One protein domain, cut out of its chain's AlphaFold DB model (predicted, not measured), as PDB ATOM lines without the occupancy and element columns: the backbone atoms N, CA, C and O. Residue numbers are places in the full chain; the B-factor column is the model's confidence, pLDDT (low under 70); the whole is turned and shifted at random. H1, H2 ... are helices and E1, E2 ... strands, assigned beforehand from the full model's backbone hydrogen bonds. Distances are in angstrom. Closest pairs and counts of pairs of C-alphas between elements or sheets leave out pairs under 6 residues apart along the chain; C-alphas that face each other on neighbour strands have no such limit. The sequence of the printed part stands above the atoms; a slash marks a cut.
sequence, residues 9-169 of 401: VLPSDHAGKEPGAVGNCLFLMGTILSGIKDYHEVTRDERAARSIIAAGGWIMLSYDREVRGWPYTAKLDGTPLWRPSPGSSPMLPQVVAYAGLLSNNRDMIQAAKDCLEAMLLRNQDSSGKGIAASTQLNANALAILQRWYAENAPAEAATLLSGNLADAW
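AT A GLANCE: This is residues 9 to 169 of the 401 residues of an uncharacterized protein of Lentisphaerae bacterium (UniProt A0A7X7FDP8). The short helix H3 is the core, with H1, H2, H4 and H5 packed round it. A ribbon of two antiparallel strands, E1 and E2, lies at one end, and two short helices, H6 and H7, lie beyond H5 and H4 towards the other. The printed part has 161 residues with seven named helices and two strands, in the order E1 H1 H2 E2 H3 H4 H5 H6 H7. It is mostly helix and compact, with a radius of gyration of the C-alphas of 15.3 A and spans of 48 by 41 by 28 A.

IN THESE COORDINATES: E1 is residues 22 to 25, from C-alpha 22 at (255.239, 195.596, 276.890), and E2 is 73 to 75. H1 is 26 to 43 (25.1 A), H2 46 to 60 (21.1 A), H3 92 to 103 (16.3 A) and H4 106 to 122 (24.6 A). H5, 128 to 152 (34.8 A), has a kink of 30 degrees near residue 139. H6 is 154 to 157; H7, 165 to 169, ends at (283.883, 212.996, 285.069).

HOW THE PARTS SIT: Between E1 and E2, N 24 and O 74 are 3.0 A apart, within hydrogen-bond range. H1 and H2, a hairpin, touch at His 40 and Ala 48 (C-alphas 5.8 A). The hub H3 touches H1 at Gly 30 and Leu 92 (4.8 A) and H2 at Ile 53 and Ala 99 (4.7 A). H3, H4 and H5 form an up and down bundle, each running against the one before; Pro 93 and Ala 112 (4.2 A) are closest between H3 and H4. Every O i to N i+4 pair is within hydrogen-bond range in H1, H2, H3, H4 and H7, and 19 of 21 in H5; H6 is too short for one.

THE WHOLE: The C-alphas of Pro 19 and Ala 155 are farthest apart, 48.0 A. The printed part has no cut; the links H2 to E2 and E2 to H3 are long. Residues 121 to 135 and 161 to 168 have pLDDT under 70.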
ATOM      1  N   VAL A   9     255.286 192.129 273.664       92.94
ATOM      2  CA  VAL A   9     255.547 191.473 274.941       92.94
ATOM      3  C   VAL A   9     257.025 191.116 274.971       92.94
ATOM      4  O   VAL A   9     257.524 190.424 274.081       92.94
ATOM      5  N   LEU A  10     257.727 191.628 275.973       91.31
ATOM      6  CA  LEU A  10     259.151 191.400 276.124       91.31
ATOM      7  C   LEU A  10     259.403 189.955 276.581       91.31
ATOM      8  O   LEU A  10     258.695 189.459 277.465       91.31
ATOM      9  N   PRO A  11     260.427 189.277 276.029       89.00
ATOM     10  CA  PRO A  11     260.927 188.024 276.581       89.00
ATOM     11  C   PRO A  11     261.276 188.160 278.069       89.00
ATOM     12  O   PRO A  11     261.623 189.248 278.539       89.00
ATOM     13  N   SER A  12     261.213 187.063 278.826       85.00
ATOM     14  CA  SER A  12     261.385 187.091 280.287       85.00
ATOM     15  C   SER A  12     262.723 187.678 280.745       85.00
ATOM     16  O   SER A  12     262.784 188.316 281.788       85.00
ATOM     17  N   ASP A  13     263.789 187.499 279.966       82.06
ATOM     18  CA  ASP A  13     265.123 188.051 280.225       82.06
ATOM     19  C   ASP A  13     265.246 189.553 279.886       82.06
ATOM     20  O   ASP A  13     266.196 190.207 280.309       82.06
ATOM     21  N   HIS A  14     264.271 190.124 279.174       86.06
ATOM     22  CA  HIS A  14     264.212 191.544 278.807       86.06
ATOM     23  C   HIS A  14     263.154 192.318 279.605       86.06
ATOM     24  O   HIS A  14     263.270 193.531 279.767       86.06
ATOM     25  N   ALA A  15     262.156 191.629 280.163       86.19
ATOM     26  CA  ALA A  15     261.039 192.220 280.899       86.19
ATOM     27  C   ALA A  15     261.400 192.747 282.309       86.19
ATOM     28  O   ALA A  15     260.535 193.228 283.044       86.19
ATOM     29  N   GLY A  16     262.672 192.672 282.715       82.94
ATOM     30  CA  GLY A  16     263.093 193.077 284.053       82.94
ATOM     31  C   GLY A  16     262.404 192.237 285.124       82.94
ATOM     32  O   GLY A  16     262.397 191.010 285.064       82.94
ATOM     33  N   LYS A  17     261.805 192.910 286.107       77.25
ATOM     34  CA  LYS A  17     261.022 192.278 287.183       77.25
ATOM     35  C   LYS A  17     259.526 192.210 286.886       77.25
ATOM     36  O   LYS A  17     258.752 191.823 287.756       77.25
ATOM     37  N   GLU A  18     259.116 192.597 285.686       87.25
ATOM     38  CA  GLU A  18     257.714 192.677 285.292       87.25
ATOM     39  C   GLU A  18     257.436 191.679 284.155       87.25
ATOM     40  O   GLU A  18     257.349 192.084 282.997       87.25
ATOM     41  N   PRO A  19     257.313 190.363 284.435       87.38
ATOM     42  CA  PRO A  19     256.947 189.385 283.416       87.38
ATOM     43  C   PRO A  19     255.710 189.823 282.625       87.38
ATOM     44  O   PRO A  19     254.689 190.187 283.204       87.38
ATOM     45  N   GLY A  20     255.806 189.783 281.296       89.56
ATOM     46  CA  GLY A  20     254.738 190.251 280.411       89.56
ATOM     47  C   GLY A  20     254.745 191.758 280.134       89.56
ATOM     48  O   GLY A  20     253.842 192.235 279.448       89.56
ATOM     49  N   ALA A  21     255.745 192.508 280.617       92.38
ATOM     50  CA  ALA A  21     255.909 193.915 280.269       92.38
ATOM     51  C   ALA A  21     255.938 194.119 278.746       92.38
ATOM     52  O   ALA A  21     256.542 193.344 277.999       92.38
ATOM     53  N   VAL A  22     255.296 195.196 278.298       93.31
ATOM     54  CA  VAL A  22     255.239 195.596 276.890       93.31
ATOM     55  C   VAL A  22     256.122 196.817 276.691       93.31
ATOM     56  O   VAL A  22     255.978 197.826 277.385       93.31
ATOM     57  N   GLY A  23     257.039 196.731 275.735       93.56
ATOM     58  CA  GLY A  23     258.023 197.776 275.493       93.56
ATOM     59  C   GLY A  23     259.029 197.376 274.429       93.56
ATOM     60  O   GLY A  23     258.737 196.541 273.571       93.56
ATOM     61  N   ASN A  24     260.224 197.955 274.500       93.25
ATOM     62  CA  ASN A  24     261.309 197.655 273.571       93.25
ATOM     63  C   ASN A  24     262.645 197.508 274.296       93.25
ATOM     64  O   ASN A  24     262.968 198.263 275.213       93.25
ATOM     65  N   CYS A  25     263.456 196.559 273.827       91.75
ATOM     66  CA  CYS A  25     264.874 196.484 274.158       91.75
ATOM     67  C   CYS A  25     265.626 197.566 273.376       91.75
ATOM     68  O   CYS A  25     265.674 197.530 272.145       91.75
ATOM     69  N   LEU A  26     266.220 198.532 274.080       91.06
ATOM     70  CA  LEU A  26     266.828 199.698 273.442       91.06
ATOM     71  C   LEU A  26     268.094 199.337 272.663       91.06
ATOM     72  O   LEU A  26     268.376 199.938 271.630       91.06
ATOM     73  N   PHE A  27     268.818 198.311 273.113       84.06
ATOM     74  CA  PHE A  27     269.930 197.741 272.355       84.06
ATOM     75  C   PHE A  27     269.484 197.305 270.947       84.06
ATOM     76  O   PHE A  27     270.096 197.714 269.962       84.06
ATOM     77  N   LEU A  28     268.384 196.546 270.844       88.50
ATOM     78  CA  LEU A  28     267.850 196.081 269.558       88.50
ATOM     79  C   LEU A  28     267.315 197.239 268.710       88.50
ATOM     80  O   LEU A  28     267.538 197.262 267.500       88.50
ATOM     81  N   MET A  29     266.660 198.219 269.344       91.69
ATOM     82  CA  MET A  29     266.220 199.439 268.659       91.69
ATOM     83  C   MET A  29     267.404 200.159 268.011       91.69
ATOM     84  O   MET A  29     267.333 200.493 266.832       91.69
ATOM     85  N   GLY A  30     268.514 200.338 268.737       90.56
ATOM     86  CA  GLY A  30     269.727 200.957 268.201       90.56
ATOM     87  C   GLY A  30     270.281 200.221 266.978       90.56
ATOM     88  O   GLY A  30     270.589 200.853 265.968       90.56
ATOM     89  N   THR A  31     270.331 198.885 267.016       88.31
ATOM     90  CA  THR A  31     270.784 198.075 265.872       88.31
ATOM     91  C   THR A  31     269.880 198.240 264.650       88.31
ATOM     92  O   THR A  31     270.374 198.503 263.554       88.31
ATOM     93  N   ILE A  32     268.559 198.118 264.815       92.19
ATOM     94  CA  ILE A  32     267.621 198.189 263.685       92.19
ATOM     95  C   ILE A  32     267.584 199.609 263.107       92.19
ATOM     96  O   ILE A  32     267.656 199.786 261.890       92.19
ATOM     97  N   LEU A  33     267.533 200.632 263.963       94.25
ATOM     98  CA  LEU A  33     267.529 202.030 263.532       94.25
ATOM     99  C   LEU A  33     268.838 202.432 262.844       94.25
ATOM    100  O   LEU A  33     268.798 203.273 261.949       94.25
ATOM    101  N   SER A  34     269.976 201.819 263.190       92.25
ATOM    102  CA  SER A  34     271.223 202.027 262.442       92.25
ATOM    103  C   SER A  34     271.080 201.565 260.991       92.25
ATOM    104  O   SER A  34     271.451 202.303 260.084       92.25
ATOM    105  N   GLY A  35     270.478 200.395 260.753       93.38
ATOM    106  CA  GLY A  35     270.210 199.920 259.392       93.38
ATOM    107  C   GLY A  35     269.231 200.820 258.630       93.38
ATOM    108  O   GLY A  35     269.435 201.104 257.451       93.38
ATOM    109  N   ILE A  36     268.196 201.332 259.307       95.88
ATOM    110  CA  ILE A  36     267.230 202.269 258.704       95.88
ATOM    111  C   ILE A  36     267.894 203.617 258.379       95.88
ATOM    112  O   ILE A  36     267.599 204.201 257.335       95.88
ATOM    113  N   LYS A  37     268.815 204.105 259.222       95.50
ATOM    114  CA  LYS A  37     269.643 205.283 258.914       95.50
ATOM    115  C   LYS A  37     270.457 205.045 257.649       95.50
ATOM    116  O   LYS A  37     270.394 205.879 256.752       95.50
ATOM    117  N   ASP A  38     271.201 203.946 257.568       94.50
ATOM    118  CA  ASP A  38     272.066 203.681 256.413       94.50
ATOM    119  C   ASP A  38     271.229 203.580 255.121       94.50
ATOM    120  O   ASP A  38     271.587 204.147 254.088       94.50
ATOM    121  N   TYR A  39     270.042 202.966 255.201       97.56
ATOM    122  CA  TYR A  39     269.055 202.983 254.118       97.56
ATOM    123  C   TYR A  39     268.618 204.407 253.735       97.56
ATOM    124  O   TYR A  39     268.596 204.748 252.550       97.56
ATOM    125  N   HIS A  40     268.281 205.253 254.712       97.94
ATOM    126  CA  HIS A  40     267.877 206.638 254.469       97.94
ATOM    127  C   HIS A  40     269.001 207.473 253.841       97.94
ATOM    128  O   HIS A  40     268.746 208.268 252.939       97.94
ATOM    129  N   GLU A  41     270.251 207.291 254.265       95.19
ATOM    130  CA  GLU A  41     271.388 208.032 253.707       95.19
ATOM    131  C   GLU A  41     271.600 207.756 252.218       95.19
ATOM    132  O   GLU A  41     271.947 208.677 251.475       95.19
ATOM    133  N   VAL A  42     271.347 206.519 251.781       97.56
ATOM    134  CA  VAL A  42     271.464 206.112 250.375       97.56
ATOM    135  C   VAL A  42     270.236 206.527 249.564       97.56
ATOM    136  O   VAL A  42     270.371 207.040 248.457       97.56
ATOM    137  N   THR A  43     269.036 206.297 250.096       97.88
ATOM    138  CA  THR A  43     267.789 206.410 249.318       97.88
ATOM    139  C   THR A  43     267.085 207.751 249.447       97.88
ATOM    140  O   THR A  43     266.288 208.096 248.580       97.88
ATOM    141  N   ARG A  44     267.353 208.494 250.527       97.31
ATOM    142  CA  ARG A  44     266.616 209.704 250.923       97.31
ATOM    143  C   ARG A  44     265.110 209.466 251.094       97.31
ATOM    144  O   ARG A  44     264.308 210.370 250.888       97.31
ATOM    145  N   ASP A  45     264.704 208.247 251.459       97.81
ATOM    146  CA  ASP A  45     263.294 207.948 251.713       97.81
ATOM    147  C   ASP A  45     262.796 208.658 252.983       97.81
ATOM    148  O   ASP A  45     263.094 208.260 254.112       97.81
ATOM    149  N   GLU A  46     261.959 209.673 252.799       96.88
ATOM    150  CA  GLU A  46     261.350 210.456 253.878       96.88
ATOM    151  C   GLU A  46     260.531 209.615 254.874       96.88
ATOM    152  O   GLU A  46     260.325 210.013 256.024       96.88
ATOM    153  N   ARG A  47     260.050 208.426 254.482       95.62
ATOM    154  CA  ARG A  47     259.392 207.495 255.417       95.62
ATOM    155  C   ARG A  47     260.382 206.948 256.440       95.62
ATOM    156  O   ARG A  47     260.018 206.797 257.609       95.62
ATOM    157  N   ALA A  48     261.616 206.677 256.019       96.44
ATOM    158  CA  ALA A  48     262.685 206.254 256.912       96.44
ATOM    159  C   ALA A  48     263.072 207.395 257.866       96.44
ATOM    160  O   ALA A  48     263.121 207.169 259.074       96.44
ATOM    161  N   ALA A  49     263.219 208.629 257.364       96.88
ATOM    162  CA  ALA A  49     263.493 209.806 258.195       96.88
ATOM    163  C   ALA A  49     262.430 210.010 259.288       96.88
ATOM    164  O   ALA A  49     262.762 210.083 260.473       96.88
ATOM    165  N   ARG A  50     261.140 210.010 258.917       96.00
ATOM    166  CA  ARG A  50     260.028 210.127 259.881       96.00
ATOM    167  C   ARG A  50     260.038 209.016 260.930       96.00
ATOM    168  O   ARG A  50     259.774 209.284 262.100       96.00
ATOM    169  N   SER A  51     260.363 207.789 260.524       94.62
ATOM    170  CA  SER A  51     260.428 206.641 261.436       94.62
ATOM    171  C   SER A  51     261.571 206.782 262.445       94.62
ATOM    172  O   SER A  51     261.372 206.518 263.628       94.62
ATOM    173  N   ILE A  52     262.746 207.249 262.002       96.94
ATOM    174  CA  ILE A  52     263.897 207.497 262.881       96.94
ATOM    175  C   ILE A  52     263.601 208.633 263.868       96.94
ATOM    176  O   ILE A  52     263.893 208.487 265.052       96.94
ATOM    177  N   ILE A  53     262.991 209.736 263.415       97.56
ATOM    178  CA  ILE A  53     262.624 210.863 264.288       97.56
ATOM    179  C   ILE A  53     261.636 210.410 265.369       97.56
ATOM    180  O   ILE A  53     261.850 210.692 266.548       97.56
ATOM    181  N   ALA A  54     260.586 209.674 264.989       95.88
ATOM    182  CA  ALA A  54     259.606 209.158 265.941       95.88
ATOM    183  C   ALA A  54     260.262 208.219 266.967       95.88
ATOM    184  O   ALA A  54     260.080 208.393 268.171       95.88
ATOM    185  N   ALA A  55     261.080 207.268 266.507       95.75
ATOM    186  CA  ALA A  55     261.780 206.351 267.400       95.75
ATOM    187  C   ALA A  55     262.768 207.080 268.328       95.75
ATOM    188  O   ALA A  55     262.843 206.760 269.511       95.75
ATOM    189  N   GLY A  56     263.480 208.096 267.827       96.62
ATOM    190  CA  GLY A  56     264.332 208.964 268.640       96.62
ATOM    191  C   GLY A  56     263.542 209.681 269.737       96.62
ATOM    192  O   GLY A  56     263.978 209.702 270.886       96.62
ATOM    193  N   GLY A  57     262.351 210.196 269.412       96.25
ATOM    194  CA  GLY A  57     261.435 210.797 270.384       96.25
ATOM    195  C   GLY A  57     261.047 209.831 271.504       96.25
ATOM    196  O   GLY A  57     261.145 210.185 272.677       96.25
ATOM    197  N   TRP A  58     260.689 208.592 271.156       95.44
ATOM    198  CA  TRP A  58     260.381 207.558 272.146       95.44
ATOM    199  C   TRP A  58     261.595 207.164 273.002       95.44
ATOM    200  O   TRP A  58     261.489 207.108 274.225       95.44
ATOM    201  N   ILE A  59     262.768 206.948 272.394       96.31
ATOM    202  CA  ILE A  59     264.008 206.594 273.114       96.31
ATOM    203  C   ILE A  59     264.339 207.651 274.178       96.31
ATOM    204  O   ILE A  59     264.734 207.307 275.297       96.31
ATOM    205  N   MET A  60     264.127 208.930 273.857       96.88
ATOM    206  CA  MET A  60     264.369 210.044 274.774       96.88
ATOM    207  C   MET A  60     263.476 210.038 276.023       96.88
ATOM    208  O   MET A  60     263.905 210.578 277.039       96.88
ATOM    209  N   LEU A  61     262.306 209.381 276.010       95.56
ATOM    210  CA  LEU A  61     261.462 209.230 277.211       95.56
ATOM    211  C   LEU A  61     262.168 208.460 278.336       95.56
ATOM    212  O   LEU A  61     261.844 208.634 279.505       95.56
ATOM    213  N   SER A  62     263.136 207.613 277.979       94.56
ATOM    214  CA  SER A  62     263.883 206.764 278.913       94.56
ATOM    215  C   SER A  62     265.315 207.240 279.176       94.56
ATOM    216  O   SER A  62     266.086 206.539 279.834       94.56
ATOM    217  N   TYR A  63     265.703 208.400 278.635       95.31
ATOM    218  CA  TYR A  63     267.039 208.947 278.856       95.31
ATOM    219  C   TYR A  63     267.182 209.457 280.290       95.31
ATOM    220  O   TYR A  63     266.447 210.348 280.719       95.31
ATOM    221  N   ASP A  64     268.168 208.940 281.015       92.19
ATOM    222  CA  ASP A  64     268.517 209.443 282.338       92.19
ATOM    223  C   ASP A  64     269.647 210.471 282.202       92.19
ATOM    224  O   ASP A  64     270.785 210.127 281.872       92.19
ATOM    225  N   ARG A  65     269.320 211.748 282.439       89.56
ATOM    226  CA  ARG A  65     270.264 212.871 282.319       89.56
ATOM    227  C   ARG A  65     271.345 212.855 283.395       89.56
ATOM    228  O   ARG A  65     272.461 213.285 283.125       89.56
ATOM    229  N   GLU A  66     271.027 212.376 284.595       83.69
ATOM    230  CA  GLU A  66     271.994 212.311 285.695       83.69
ATOM    231  C   GLU A  66     272.997 211.184 285.451       83.69
ATOM    232  O   GLU A  66     274.201 211.358 285.618       83.69
ATOM    233  N   VAL A  67     272.503 210.034 284.994       81.88
ATOM    234  CA  VAL A  67     273.334 208.870 284.669       81.88
ATOM    235  C   VAL A  67     274.031 209.024 283.314       81.88
ATOM    236  O   VAL A  67     275.074 208.410 283.095       81.88
ATOM    237  N   ARG A  68     273.494 209.857 282.416       87.44
ATOM    238  CA  ARG A  68     273.982 210.079 281.044       87.44
ATOM    239  C   ARG A  68     273.963 208.786 280.232       87.44
ATOM    240  O   ARG A  68     274.958 208.372 279.637       87.44
ATOM    241  N   GLY A  69     272.822 208.108 280.249       89.75
ATOM    242  CA  GLY A  69     272.648 206.835 279.562       89.75
ATOM    243  C   GLY A  69     271.193 206.399 279.500       89.75
ATOM    244  O   GLY A  69     270.293 207.078 279.993       89.75
ATOM    245  N   TRP A  70     270.977 205.237 278.898       92.69
ATOM    246  CA  TRP A  70     269.652 204.657 278.711       92.69
ATOM    247  C   TRP A  70     269.552 203.287 279.372       92.69
ATOM    248  O   TRP A  70     270.534 202.548 279.406       92.69
ATOM    249  N   PRO A  71     268.369 202.882 279.852       91.81
ATOM    250  CA  PRO A  71     268.177 201.526 280.337       91.81
ATOM    251  C   PRO A  71     268.382 200.509 279.206       91.81
ATOM    252  O   PRO A  71     268.331 200.828 278.016       91.81
ATOM    253  N   TYR A  72     268.561 199.243 279.582       88.81
ATOM    254  CA  TYR A  72     268.591 198.149 278.610       88.81
ATOM    255  C   TYR A  72     267.224 197.951 277.928       88.81
ATOM    256  O   TYR A  72     267.133 197.596 276.752       88.81
ATOM    257  N   THR A  73     266.135 198.186 278.660       92.56
ATOM    258  CA  THR A  73     264.755 198.005 278.187       92.56
ATOM    259  C   THR A  73     263.840 199.018 278.868       92.56
ATOM    260  O   THR A  73     264.030 199.312 280.053       92.56
ATOM    261  N   ALA A  74     262.852 199.533 278.137       94.25
ATOM    262  CA  ALA A  74     261.859 200.470 278.649       94.25
ATOM    263  C   ALA A  74     260.447 200.106 278.176       94.25
ATOM    264  O   ALA A  74     260.268 199.545 277.089       94.25
ATOM    265  N   LYS A  75     259.455 200.443 279.006       93.94
ATOM    266  CA  LYS A  75     258.027 200.389 278.675       93.94
ATOM    267  C   LYS A  75     257.656 201.486 277.672       93.94
ATOM    268  O   LYS A  75     258.466 202.346 277.333       93.94
ATOM    269  N   LEU A  76     256.419 201.454 277.184       91.81
ATOM    270  CA  LEU A  76     255.936 202.392 276.157       91.81
ATOM    271  C   LEU A  76     255.970 203.859 276.585       91.81
ATOM    272  O   LEU A  76     256.153 204.726 275.739       91.81
ATOM    273  N   ASP A  77     255.851 204.125 277.879       92.62
ATOM    274  CA  ASP A  77     255.951 205.457 278.479       92.62
ATOM    275  C   ASP A  77     257.400 205.890 278.781       92.62
ATOM    276  O   ASP A  77     257.615 206.958 279.344       92.62
ATOM    277  N   GLY A  78     258.396 205.072 278.422       92.38
ATOM    278  CA  GLY A  78     259.806 205.308 278.730       92.38
ATOM    279  C   GLY A  78     260.247 204.790 280.100       92.38
ATOM    280  O   GLY A  78     261.438 204.855 280.404       92.38
ATOM    281  N   THR A  79     259.343 204.222 280.909       94.38
ATOM    282  CA  THR A  79     259.696 203.701 282.235       94.38
ATOM    283  C   THR A  79     260.749 202.591 282.109       94.38
ATOM    284  O   THR A  79     260.492 201.578 281.446       94.38
ATOM    285  N   PRO A  80     261.926 202.732 282.747       93.19
ATOM    286  CA  PRO A  80     262.989 201.739 282.667       93.19
ATOM    287  C   PRO A  80     262.600 200.447 283.396       93.19
ATOM    288  O   PRO A  80     262.151 200.479 284.538       93.19
ATOM    289  N   LEU A  81     262.847 199.295 282.766       90.94
ATOM    290  CA  LEU A  81     262.721 197.974 283.413       90.94
ATOM    291  C   LEU A  81     264.024 197.522 284.087       90.94
ATOM    292  O   LEU A  81     264.034 196.595 284.897       90.94
ATOM    293  N   TRP A  82     265.121 198.210 283.771       85.38
ATOM    294  CA  TRP A  82     266.445 198.014 284.344       85.38
ATOM    295  C   TRP A  82     267.041 199.364 284.699       85.38
ATOM    296  O   TRP A  82     266.874 200.327 283.953       85.38
ATOM    297  N   ARG A  83     267.787 199.436 285.804       84.12
ATOM    298  CA  ARG A  83     268.476 200.670 286.183       84.12
ATOM    299  C   ARG A  83     269.475 201.065 285.077       84.12
ATOM    300  O   ARG A  83     270.356 200.255 284.770       84.12
ATOM    301  N   PRO A  84     269.383 202.279 284.500       85.94
ATOM    302  CA  PRO A  84     270.381 202.759 283.553       85.94
ATOM    303  C   PRO A  84     271.742 202.871 284.243       85.94
ATOM    304  O   PRO A  84     271.838 203.108 285.448       85.94
ATOM    305  N   SER A  85     272.806 202.682 283.473       78.12
ATOM    306  CA  SER A  85     274.186 202.899 283.923       78.12
ATOM    307  C   SER A  85     274.884 203.921 283.023       78.12
ATOM    308  O   SER A  85     274.468 204.087 281.872       78.12
ATOM    309  N   PRO A  86     275.944 204.600 283.492       78.88
ATOM    310  CA  PRO A  86     276.621 205.581 282.657       78.88
ATOM    311  C   PRO A  86     277.124 204.944 281.362       78.88
ATOM    312  O   PRO A  86     277.723 203.862 281.390       78.88
ATOM    313  N   GLY A  87     276.800 205.575 280.231       78.75
ATOM    314  CA  GLY A  87     277.170 205.084 278.905       78.75
ATOM    315  C   GLY A  87     276.518 203.757 278.485       78.75
ATOM    316  O   GLY A  87     277.013 203.084 277.583       78.75
ATOM    317  N   SER A  88     275.457 203.314 279.166       80.19
ATOM    318  CA  SER A  88     274.755 202.076 278.798       80.19
ATOM    319  C   SER A  88     273.901 202.231 277.534       80.19
ATOM    320  O   SER A  88     273.557 203.337 277.122       80.19
ATOM    321  N   SER A  89     273.586 201.091 276.907       84.69
ATOM    322  CA  SER A  89     272.949 200.988 275.584       84.69
ATOM    323  C   SER A  89     273.754 201.689 274.473       84.69
ATOM    324  O   SER A  89     273.259 202.591 273.797       84.69
ATOM    325  N   PRO A  90     274.994 201.229 274.221       79.12
ATOM    326  CA  PRO A  90     275.972 201.946 273.403       79.12
ATOM    327  C   PRO A  90     275.656 201.962 271.893       79.12
ATOM    328  O   PRO A  90     276.383 202.568 271.117       79.12
ATOM    329  N   MET A  91     274.569 201.313 271.459       85.50
ATOM    330  CA  MET A  91     274.057 201.377 270.079       85.50
ATOM    331  C   MET A  91     273.219 202.637 269.811       85.50
ATOM    332  O   MET A  91     272.935 202.962 268.662       85.50
ATOM    333  N   LEU A  92     272.763 203.318 270.864       91.81
ATOM    334  CA  LEU A  92     271.822 204.430 270.757       91.81
ATOM    335  C   LEU A  92     272.425 205.767 270.309       91.81
ATOM    336  O   LEU A  92     271.728 206.470 269.573       91.81
ATOM    337  N   PRO A  93     273.665 206.156 270.687       93.06
ATOM    338  CA  PRO A  93     274.164 207.496 270.388       93.06
ATOM    339  C   PRO A  93     274.066 207.879 268.911       93.06
ATOM    340  O   PRO A  93     273.617 208.976 268.602       93.06
ATOM    341  N   GLN A  94     274.398 206.968 267.989       93.81
ATOM    342  CA  GLN A  94     274.305 207.234 266.550       93.81
ATOM    343  C   GLN A  94     272.876 207.552 266.111       93.81
ATOM    344  O   GLN A  94     272.650 208.521 265.392       93.81
ATOM    345  N   VAL A  95     271.912 206.719 266.504       94.88
ATOM    346  CA  VAL A  95     270.536 206.827 266.004       94.88
ATOM    347  C   VAL A  95     269.806 208.002 266.644       94.88
ATOM    348  O   VAL A  95     269.053 208.690 265.962       94.88
ATOM    349  N   VAL A  96     270.098 208.295 267.916       97.06
ATOM    350  CA  VAL A  96     269.582 209.477 268.613       97.06
ATOM    351  C   VAL A  96     270.210 210.750 268.037       97.06
ATOM    352  O   VAL A  96     269.481 211.688 267.725       97.06
ATOM    353  N   ALA A  97     271.526 210.776 267.795       97.19
ATOM    354  CA  ALA A  97     272.176 211.911 267.141       97.19
ATOM    355  C   ALA A  97     271.625 212.140 265.727       97.19
ATOM    356  O   ALA A  97     271.386 213.279 265.338       97.19
ATOM    357  N   TYR A  98     271.377 211.072 264.961       97.69
ATOM    358  CA  TYR A  98     270.815 211.186 263.615       97.69
ATOM    359  C   TYR A  98     269.370 211.695 263.631       97.69
ATOM    360  O   TYR A  98     269.026 212.576 262.847       97.69
ATOM    361  N   ALA A  99     268.535 211.204 264.552       97.94
ATOM    362  CA  ALA A  99     267.200 211.753 264.779       97.94
ATOM    363  C   ALA A  99     267.269 213.247 265.143       97.94
ATOM    364  O   ALA A  99     266.515 214.051 264.590       97.94
ATOM    365  N   GLY A 100     268.218 213.628 266.007       97.69
ATOM    366  CA  GLY A 100     268.508 215.017 266.359       97.69
ATOM    367  C   GLY A 100     268.921 215.863 265.156       97.69
ATOM    368  O   GLY A 100     268.401 216.960 264.990       97.69
ATOM    369  N   LEU A 101     269.774 215.340 264.272       97.25
ATOM    370  CA  LEU A 101     270.182 216.012 263.036       97.25
ATOM    371  C   LEU A 101     268.990 216.239 262.096       97.25
ATOM    372  O   LEU A 101     268.795 217.353 261.621       97.25
ATOM    373  N   LEU A 102     268.176 215.206 261.850       97.12
ATOM    374  CA  LEU A 102     267.017 215.294 260.950       97.12
ATOM    375  C   LEU A 102     265.925 216.242 261.466       97.12
ATOM    376  O   LEU A 102     265.210 216.846 260.672       97.12
ATOM    377  N   SER A 103     265.777 216.352 262.788       96.62
ATOM    378  CA  SER A 103     264.742 217.173 263.438       96.62
ATOM    379  C   SER A 103     265.253 218.506 263.994       96.62
ATOM    380  O   SER A 103     264.479 219.255 264.586       96.62
ATOM    381  N   ASN A 104     266.547 218.795 263.832       95.12
ATOM    382  CA  ASN A 104     267.268 219.874 264.507       95.12
ATOM    383  C   ASN A 104     267.011 219.949 266.030       95.12
ATOM    384  O   ASN A 104     266.852 221.025 266.611       95.12
ATOM    385  N   ASN A 105     266.937 218.791 266.690       97.06
ATOM    386  CA  ASN A 105     266.647 218.690 268.115       97.06
ATOM    387  C   ASN A 105     267.943 218.610 268.941       97.06
ATOM    388  O   ASN A 105     268.575 217.552 269.038       97.06
ATOM    389  N   ARG A 106     268.311 219.729 269.583       95.94
ATOM    390  CA  ARG A 106     269.520 219.841 270.420       95.94
ATOM    391  C   ARG A 106     269.535 218.861 271.598       95.94
ATOM    392  O   ARG A 106     270.607 218.384 271.953       95.94
ATOM    393  N   ASP A 107     268.387 218.522 272.179       97.00
ATOM    394  CA  ASP A 107     268.333 217.612 273.330       97.00
ATOM    395  C   ASP A 107     268.771 216.192 272.956       97.00
ATOM    396  O   ASP A 107     269.482 215.543 273.723       97.00
ATOM    397  N   MET A 108     268.408 215.726 271.758       98.12
ATOM    398  CA  MET A 108     268.863 214.434 271.233       98.12
ATOM    399  C   MET A 108     270.369 214.442 270.945       98.12
ATOM    400  O   MET A 108     271.081 213.503 271.302       98.12
ATOM    401  N   ILE A 109     270.872 215.527 270.347       96.81
ATOM    402  CA  ILE A 109     272.307 215.728 270.097       96.81
ATOM    403  C   ILE A 109     273.092 215.685 271.414       96.81
ATOM    404  O   ILE A 109     274.083 214.961 271.531       96.81
ATOM    405  N   GLN A 110     272.615 216.414 272.424       93.75
ATOM    406  CA  GLN A 110     273.247 216.481 273.733       93.75
ATOM    407  C   GLN A 110     273.230 215.119 274.438       93.75
ATOM    408  O   GLN A 110     274.266 214.685 274.934       93.75
ATOM    409  N   ALA A 111     272.105 214.399 274.416       94.88
ATOM    410  CA  ALA A 111     272.005 213.074 275.028       94.88
ATOM    411  C   ALA A 111     272.972 212.056 274.401       94.88
ATOM    412  O   ALA A 111     273.626 211.291 275.115       94.88
ATOM    413  N   ALA A 112     273.111 212.072 273.070       93.94
ATOM    414  CA  ALA A 112     274.072 211.230 272.362       93.94
ATOM    415  C   ALA A 112     275.524 211.576 272.729       93.94
ATOM    416  O   ALA A 112     276.308 210.672 273.028       93.94
ATOM    417  N   LYS A 113     275.872 212.870 272.764       90.19
ATOM    418  CA  LYS A 113     277.190 213.349 273.211       90.19
ATOM    419  C   LYS A 113     277.488 212.910 274.645       90.19
ATOM    420  O   LYS A 113     278.556 212.368 274.914       90.19
ATOM    421  N   ASP A 114     276.537 213.104 275.552       87.88
ATOM    422  CA  ASP A 114     276.704 212.793 276.969       87.88
ATOM    423  C   ASP A 114     276.883 211.297 277.223       87.88
ATOM    424  O   ASP A 114     277.727 210.903 278.031       87.88
ATOM    425  N   CYS A 115     276.142 210.463 276.494       87.75
ATOM    426  CA  CYS A 115     276.326 209.020 276.542       87.75
ATOM    427  C   CYS A 115     277.711 208.609 276.021       87.75
ATOM    428  O   CYS A 115     278.374 207.797 276.662       87.75
ATOM    429  N   LEU A 116     278.182 209.180 274.904       84.50
ATOM    430  CA  LEU A 116     279.521 208.890 274.367       84.50
ATOM    431  C   LEU A 116     280.636 209.281 275.341       84.50
ATOM    432  O   LEU A 116     281.567 208.506 275.543       84.50
ATOM    433  N   GLU A 117     280.532 210.441 275.989       81.19
ATOM    434  CA  GLU A 117     281.488 210.845 277.026       81.19
ATOM    435  C   GLU A 117     281.498 209.854 278.194       81.19
ATOM    436  O   GLU A 117     282.563 209.399 278.611       81.19
ATOM    437  N   ALA A 118     280.321 209.459 278.687       79.19
ATOM    438  CA  ALA A 118     280.208 208.461 279.747       79.19
ATOM    439  C   ALA A 118     280.770 207.084 279.331       79.19
ATOM    440  O   ALA A 118     281.348 206.378 280.158       79.19
ATOM    441  N   MET A 119     280.644 206.711 278.053       78.25
ATOM    442  CA  MET A 119     281.211 205.480 277.491       78.25
ATOM    443  C   MET A 119     282.740 205.506 277.446       78.25
ATOM    444  O   MET A 119     283.369 204.510 277.800       78.25
ATOM    445  N   LEU A 120     283.339 206.631 277.042       73.62
ATOM    446  CA  LEU A 120     284.797 206.801 277.003       73.62
ATOM    447  C   LEU A 120     285.421 206.689 278.400       73.62
ATOM    448  O   LEU A 120     286.517 206.160 278.550       73.62
ATOM    449  N   LEU A 121     284.691 207.124 279.426       67.88
ATOM    450  CA  LEU A 121     285.152 207.110 280.814       67.88
ATOM    451  C   LEU A 121     285.118 205.735 281.475       67.88
ATOM    452  O   LEU A 121     285.887 205.480 282.397       67.88
ATOM    453  N   ARG A 122     284.233 204.835 281.035       65.00
ATOM    454  CA  ARG A 122     284.079 203.525 281.683       65.00
ATOM    455  C   ARG A 122     285.014 202.440 281.156       65.00
ATOM    456  O   ARG A 122     285.081 201.400 281.804       65.00
ATOM    457  N   ASN A 123     285.775 202.695 280.087       54.69
ATOM    458  CA  ASN A 123     286.525 201.690 279.319       54.69
ATOM    459  C   ASN A 123     285.595 200.550 278.847       54.69
ATOM    460  O   ASN A 123     285.052 199.788 279.645       54.69
ATOM    461  N   GLN A 124     285.344 200.459 277.540       54.66
ATOM    462  CA  GLN A 124     284.334 199.528 277.029       54.66
ATOM    463  C   GLN A 124     284.719 198.058 277.217       54.66
ATOM    464  O   GLN A 124     285.890 197.682 277.184       54.66
ATOM    465  N   ASP A 125     283.683 197.236 277.382       53.44
ATOM    466  CA  ASP A 125     283.764 195.780 277.364       53.44
ATOM    467  C   ASP A 125     284.323 195.288 276.013       53.44
ATOM    468  O   ASP A 125     283.973 195.814 274.954       53.44
ATOM    469  N   SER A 126     285.188 194.272 276.038       50.09
ATOM    470  CA  SER A 126     285.813 193.681 274.845       50.09
ATOM    471  C   SER A 126     284.937 192.619 274.168       50.09
ATOM    472  O   SER A 126     285.369 191.964 273.217       50.09
ATOM    473  N   SER A 127     283.691 192.445 274.621       57.84
ATOM    474  CA  SER A 127     282.708 191.601 273.943       57.84
ATOM    475  C   SER A 127     282.411 192.104 272.524       57.84
ATOM    476  O   SER A 127     282.483 193.297 272.233       57.84
ATOM    477  N   GLY A 128     282.011 191.206 271.612       51.44
ATOM    478  CA  GLY A 128     281.697 191.579 270.222       51.44
ATOM    479  C   GLY A 128     280.648 192.698 270.096       51.44
ATOM    480  O   GLY A 128     280.714 193.503 269.169       51.44
ATOM    481  N   LYS A 129     279.729 192.810 271.072       62.09
ATOM    482  CA  LYS A 129     278.770 193.924 271.188       62.09
ATOM    483  C   LYS A 129     279.462 195.250 271.524       62.09
ATOM    484  O   LYS A 129     279.146 196.266 270.908       62.09
ATOM    485  N   GLY A 130     280.394 195.242 272.479       61.25
ATOM    486  CA  GLY A 130     281.195 196.412 272.848       61.25
ATOM    487  C   GLY A 130     282.136 196.859 271.728       61.25
ATOM    488  O   GLY A 130     282.245 198.053 271.452       61.25
ATOM    489  N   ILE A 131     282.723 195.908 270.992       60.88
ATOM    490  CA  ILE A 131     283.548 196.199 269.811       60.88
ATOM    491  C   ILE A 131     282.713 196.874 268.719       60.88
ATOM    492  O   ILE A 131     283.092 197.951 268.273       60.88
ATOM    493  N   ALA A 132     281.568 196.305 268.320       61.31
ATOM    494  CA  ALA A 132     280.712 196.902 267.286       61.31
ATOM    495  C   ALA A 132     280.235 198.319 267.658       61.31
ATOM    496  O   ALA A 132     280.203 199.215 266.808       61.31
ATOM    497  N   ALA A 133     279.922 198.540 268.941       65.44
ATOM    498  CA  ALA A 133     279.626 199.871 269.462       65.44
ATOM    499  C   ALA A 133     280.799 200.829 269.263       65.44
ATOM    500  O   ALA A 133     280.643 201.918 268.713       65.44
ATOM    501  N   SER A 134     281.976 200.397 269.712       64.62
ATOM    502  CA  SER A 134     283.181 201.214 269.785       64.62
ATOM    503  C   SER A 134     283.765 201.558 268.420       64.62
ATOM    504  O   SER A 134     284.284 202.657 268.260       64.62
ATOM    505  N   THR A 135     283.693 200.649 267.444       66.06
ATOM    506  CA  THR A 135     284.416 200.794 266.172       66.06
ATOM    507  C   THR A 135     283.593 201.434 265.063       66.06
ATOM    508  O   THR A 135     284.136 202.232 264.305       66.06
ATOM    509  N   GLN A 136     282.298 201.122 264.957       73.12
ATOM    510  CA  GLN A 136     281.455 201.619 263.864       73.12
ATOM    511  C   GLN A 136     280.443 202.654 264.353       73.12
ATOM    512  O   GLN A 136     280.369 203.760 263.815       73.12
ATOM    513  N   LEU A 137     279.671 202.321 265.388       78.38
ATOM    514  CA  LEU A 137     278.516 203.138 265.755       78.38
ATOM    515  C   LEU A 137     278.915 204.432 266.468       78.38
ATOM    516  O   LEU A 137     278.385 205.499 266.162       78.38
ATOM    517  N   ASN A 138     279.910 204.380 267.353       79.00
ATOM    518  CA  ASN A 138     280.432 205.579 268.007       79.00
ATOM    519  C   ASN A 138     281.131 206.523 267.026       79.00
ATOM    520  O   ASN A 138     280.999 207.738 267.158       79.00
ATOM    521  N   ALA A 139     281.842 205.983 266.031       82.06
ATOM    522  CA  ALA A 139     282.490 206.786 264.997       82.06
ATOM    523  C   ALA A 139     281.449 207.553 264.163       82.06
ATOM    524  O   ALA A 139     281.568 208.764 263.971       82.06
ATOM    525  N   ASN A 140     280.378 206.873 263.748       87.88
ATOM    526  CA  ASN A 140     279.255 207.498 263.051       87.88
ATOM    527  C   ASN A 140     278.540 208.539 263.919       87.88
ATOM    528  O   ASN A 140     278.219 209.626 263.439       87.88
ATOM    529  N   ALA A 141     278.296 208.225 265.194       90.31
ATOM    530  CA  ALA A 141     277.702 209.165 266.136       90.31
ATOM    531  C   ALA A 141     278.554 210.437 266.251       90.31
ATOM    532  O   ALA A 141     278.024 211.538 266.129       90.31
ATOM    533  N   LEU A 142     279.876 210.297 266.393       88.44
ATOM    534  CA  LEU A 142     280.797 211.428 266.453       88.44
ATOM    535  C   LEU A 142     280.761 212.273 265.173       88.44
ATOM    536  O   LEU A 142     280.702 213.496 265.269       88.44
ATOM    537  N   ALA A 143     280.734 211.650 263.993       90.00
ATOM    538  CA  ALA A 143     280.632 212.371 262.722       90.00
ATOM    539  C   ALA A 143     279.325 213.183 262.613       90.00
ATOM    540  O   ALA A 143     279.339 214.337 262.182       90.00
ATOM    541  N   ILE A 144     278.199 212.610 263.054       93.94
ATOM    542  CA  ILE A 144     276.904 213.305 263.095       93.94
ATOM    543  C   ILE A 144     276.956 214.492 264.063       93.94
ATOM    544  O   ILE A 144     276.519 215.588 263.709       93.94
ATOM    545  N   LEU A 145     277.513 214.291 265.262       93.19
ATOM    546  CA  LEU A 145     277.671 215.354 266.254       93.19
ATOM    547  C   LEU A 145     278.554 216.483 265.712       93.19
ATOM    548  O   LEU A 145     278.149 217.640 265.765       93.19
ATOM    549  N   GLN A 146     279.720 216.163 265.145       90.75
ATOM    550  CA  GLN A 146     280.625 217.149 264.545       90.75
ATOM    551  C   GLN A 146     279.919 217.986 263.481       90.75
ATOM    552  O   GLN A 146     280.040 219.209 263.497       90.75
ATOM    553  N   ARG A 147     279.141 217.348 262.599       92.81
ATOM    554  CA  ARG A 147     278.356 218.050 261.582       92.81
ATOM    555  C   ARG A 147     277.344 219.007 262.208       92.81
ATOM    556  O   ARG A 147     277.323 220.181 261.850       92.81
ATOM    557  N   TRP A 148     276.533 218.526 263.150       95.38
ATOM    558  CA  TRP A 148     275.512 219.361 263.783       95.38
ATOM    559  C   TRP A 148     276.136 220.550 264.526       95.38
ATOM    560  O   TRP A 148     275.676 221.681 264.367       95.38
ATOM    561  N   TYR A 149     277.212 220.322 265.287       93.50
ATOM    562  CA  TYR A 149     277.922 221.379 266.010       93.50
ATOM    563  C   TYR A 149     278.612 222.369 265.067       93.50
ATOM    564  O   TYR A 149     278.560 223.566 265.325       93.50
ATOM    565  N   ALA A 150     279.214 221.923 263.963       91.56
ATOM    566  CA  ALA A 150     279.820 222.828 262.985       91.56
ATOM    567  C   ALA A 150     278.792 223.786 262.359       91.56
ATOM    568  O   ALA A 150     279.124 224.934 262.076       91.56
ATOM    569  N   GLU A 151     277.552 223.330 262.172       93.25
ATOM    570  CA  GLU A 151     276.463 224.133 261.608       93.25
ATOM    571  C   GLU A 151     275.780 225.032 262.663       93.25
ATOM    572  O   GLU A 151     275.430 226.170 262.359       93.25
ATOM    573  N   ASN A 152     275.603 224.555 263.904       93.69
ATOM    574  CA  ASN A 152     274.740 225.209 264.905       93.69
ATOM    575  C   ASN A 152     275.489 225.840 266.093       93.69
ATOM    576  O   ASN A 152     274.971 226.757 266.728       93.69
ATOM    577  N   ALA A 153     276.689 225.356 266.421       89.81
ATOM    578  CA  ALA A 153     277.509 225.850 267.532       89.81
ATOM    579  C   ALA A 153     279.019 225.667 267.242       89.81
ATOM    580  O   ALA A 153     279.692 224.862 267.898       89.81
ATOM    581  N   PRO A 154     279.587 226.420 266.274       87.31
ATOM    582  CA  PRO A 154     280.941 226.183 265.755       87.31
ATOM    583  C   PRO A 154     282.050 226.260 266.811       87.31
ATOM    584  O   PRO A 154     283.053 225.557 266.715       87.31
ATOM    585  N   ALA A 155     281.861 227.090 267.843       84.31
ATOM    586  CA  ALA A 155     282.800 227.205 268.956       84.31
ATOM    587  C   ALA A 155     282.899 225.906 269.778       84.31
ATOM    588  O   ALA A 155     283.983 225.548 270.226       84.31
ATOM    589  N   GLU A 156     281.788 225.179 269.940       82.56
ATOM    590  CA  GLU A 156     281.752 223.892 270.648       82.56
ATOM    591  C   GLU A 156     282.291 222.749 269.765       82.56
ATOM    592  O   GLU A 156     282.891 221.802 270.278       82.56
ATOM    593  N   ALA A 157     282.138 222.855 268.437       80.75
ATOM    594  CA  ALA A 157     282.599 221.854 267.471       80.75
ATOM    595  C   ALA A 157     284.116 221.615 267.540       80.75
ATOM    596  O   ALA A 157     284.569 220.472 267.479       80.75
ATOM    597  N   ALA A 158     284.896 222.689 267.707       72.00
ATOM    598  CA  ALA A 158     286.357 222.638 267.759       72.00
ATOM    599  C   ALA A 158     286.900 221.894 268.990       72.00
ATOM    600  O   ALA A 158     288.032 221.416 268.971       72.00
ATOM    601  N   THR A 159     286.097 221.795 270.051       71.44
ATOM    602  CA  THR A 159     286.489 221.178 271.324       71.44
ATOM    603  C   THR A 159     285.666 219.937 271.672       71.44
ATOM    604  O   THR A 159     285.661 219.479 272.819       71.44
ATOM    605  N   LEU A 160     284.917 219.399 270.707       76.06
ATOM    606  CA  LEU A 160     284.033 218.262 270.932       76.06
ATOM    607  C   LEU A 160     284.855 217.050 271.395       76.06
ATOM    608  O   LEU A 160     285.720 216.566 270.671       76.06
ATOM    609  N   LEU A 161     284.584 216.573 272.615       69.62
ATOM    610  CA  LEU A 161     285.332 215.499 273.285       69.62
ATOM    611  C   LEU A 161     286.839 215.783 273.491       69.62
ATOM    612  O   LEU A 161     287.581 214.864 273.825       69.62
ATOM    613  N   SER A 162     287.305 217.028 273.326       65.12
ATOM    614  CA  SER A 162     288.729 217.392 273.449       65.12
ATOM    615  C   SER A 162     289.135 217.849 274.856       65.12
ATOM    616  O   SER A 162     290.298 218.178 275.091       65.12
ATOM    617  N   GLY A 163     288.176 217.958 275.779       64.31
ATOM    618  CA  GLY A 163     288.439 218.319 277.171       64.31
ATOM    619  C   GLY A 163     289.099 217.177 277.945       64.31
ATOM    620  O   GLY A 163     289.052 216.022 277.526       64.31
ATOM    621  N   ASN A 164     289.673 217.481 279.115       68.81
ATOM    622  CA  ASN A 164     290.093 216.436 280.045       68.81
ATOM    623  C   ASN A 164     288.845 215.699 280.561       68.81
ATOM    624  O   ASN A 164     288.190 216.146 281.505       68.81
ATOM    625  N   LEU A 165     288.493 214.592 279.902       65.56
ATOM    626  CA  LEU A 165     287.300 213.807 280.217       65.56
ATOM    627  C   LEU A 165     287.329 213.314 281.665       65.56
ATOM    628  O   LEU A 165     286.280 213.297 282.301       65.56
ATOM    629  N   ALA A 166     288.506 212.990 282.213       64.44
ATOM    630  CA  ALA A 166     288.646 212.575 283.606       64.44
ATOM    631  C   ALA A 166     288.257 213.703 284.578       64.44
ATOM    632  O   ALA A 166     287.496 213.477 285.518       64.44
ATOM    633  N   ASP A 167     288.673 214.947 284.316       68.06
ATOM    634  CA  ASP A 167     288.248 216.100 285.123       68.06
ATOM    635  C   ASP A 167     286.755 216.407 284.943       68.06
ATOM    636  O   ASP A 167     286.071 216.780 285.898       68.06
ATOM    637  N   ALA A 168     286.221 216.244 283.728       67.44
ATOM    638  CA  ALA A 168     284.789 216.382 283.474       67.44
ATOM    639  C   ALA A 168     283.979 215.307 284.220       67.44
ATOM    640  O   ALA A 168     282.925 215.602 284.780       67.44
ATOM    641  N   TRP A 169     284.483 214.076 284.291       70.75
ATOM    642  CA  TRP A 169     283.883 212.996 285.069       70.75
ATOM    643  C   TRP A 169     283.867 213.309 286.565       70.75
ATOM    644  O   TRP A 169     282.817 213.209 287.194       70.75
TER     645      TRP A 169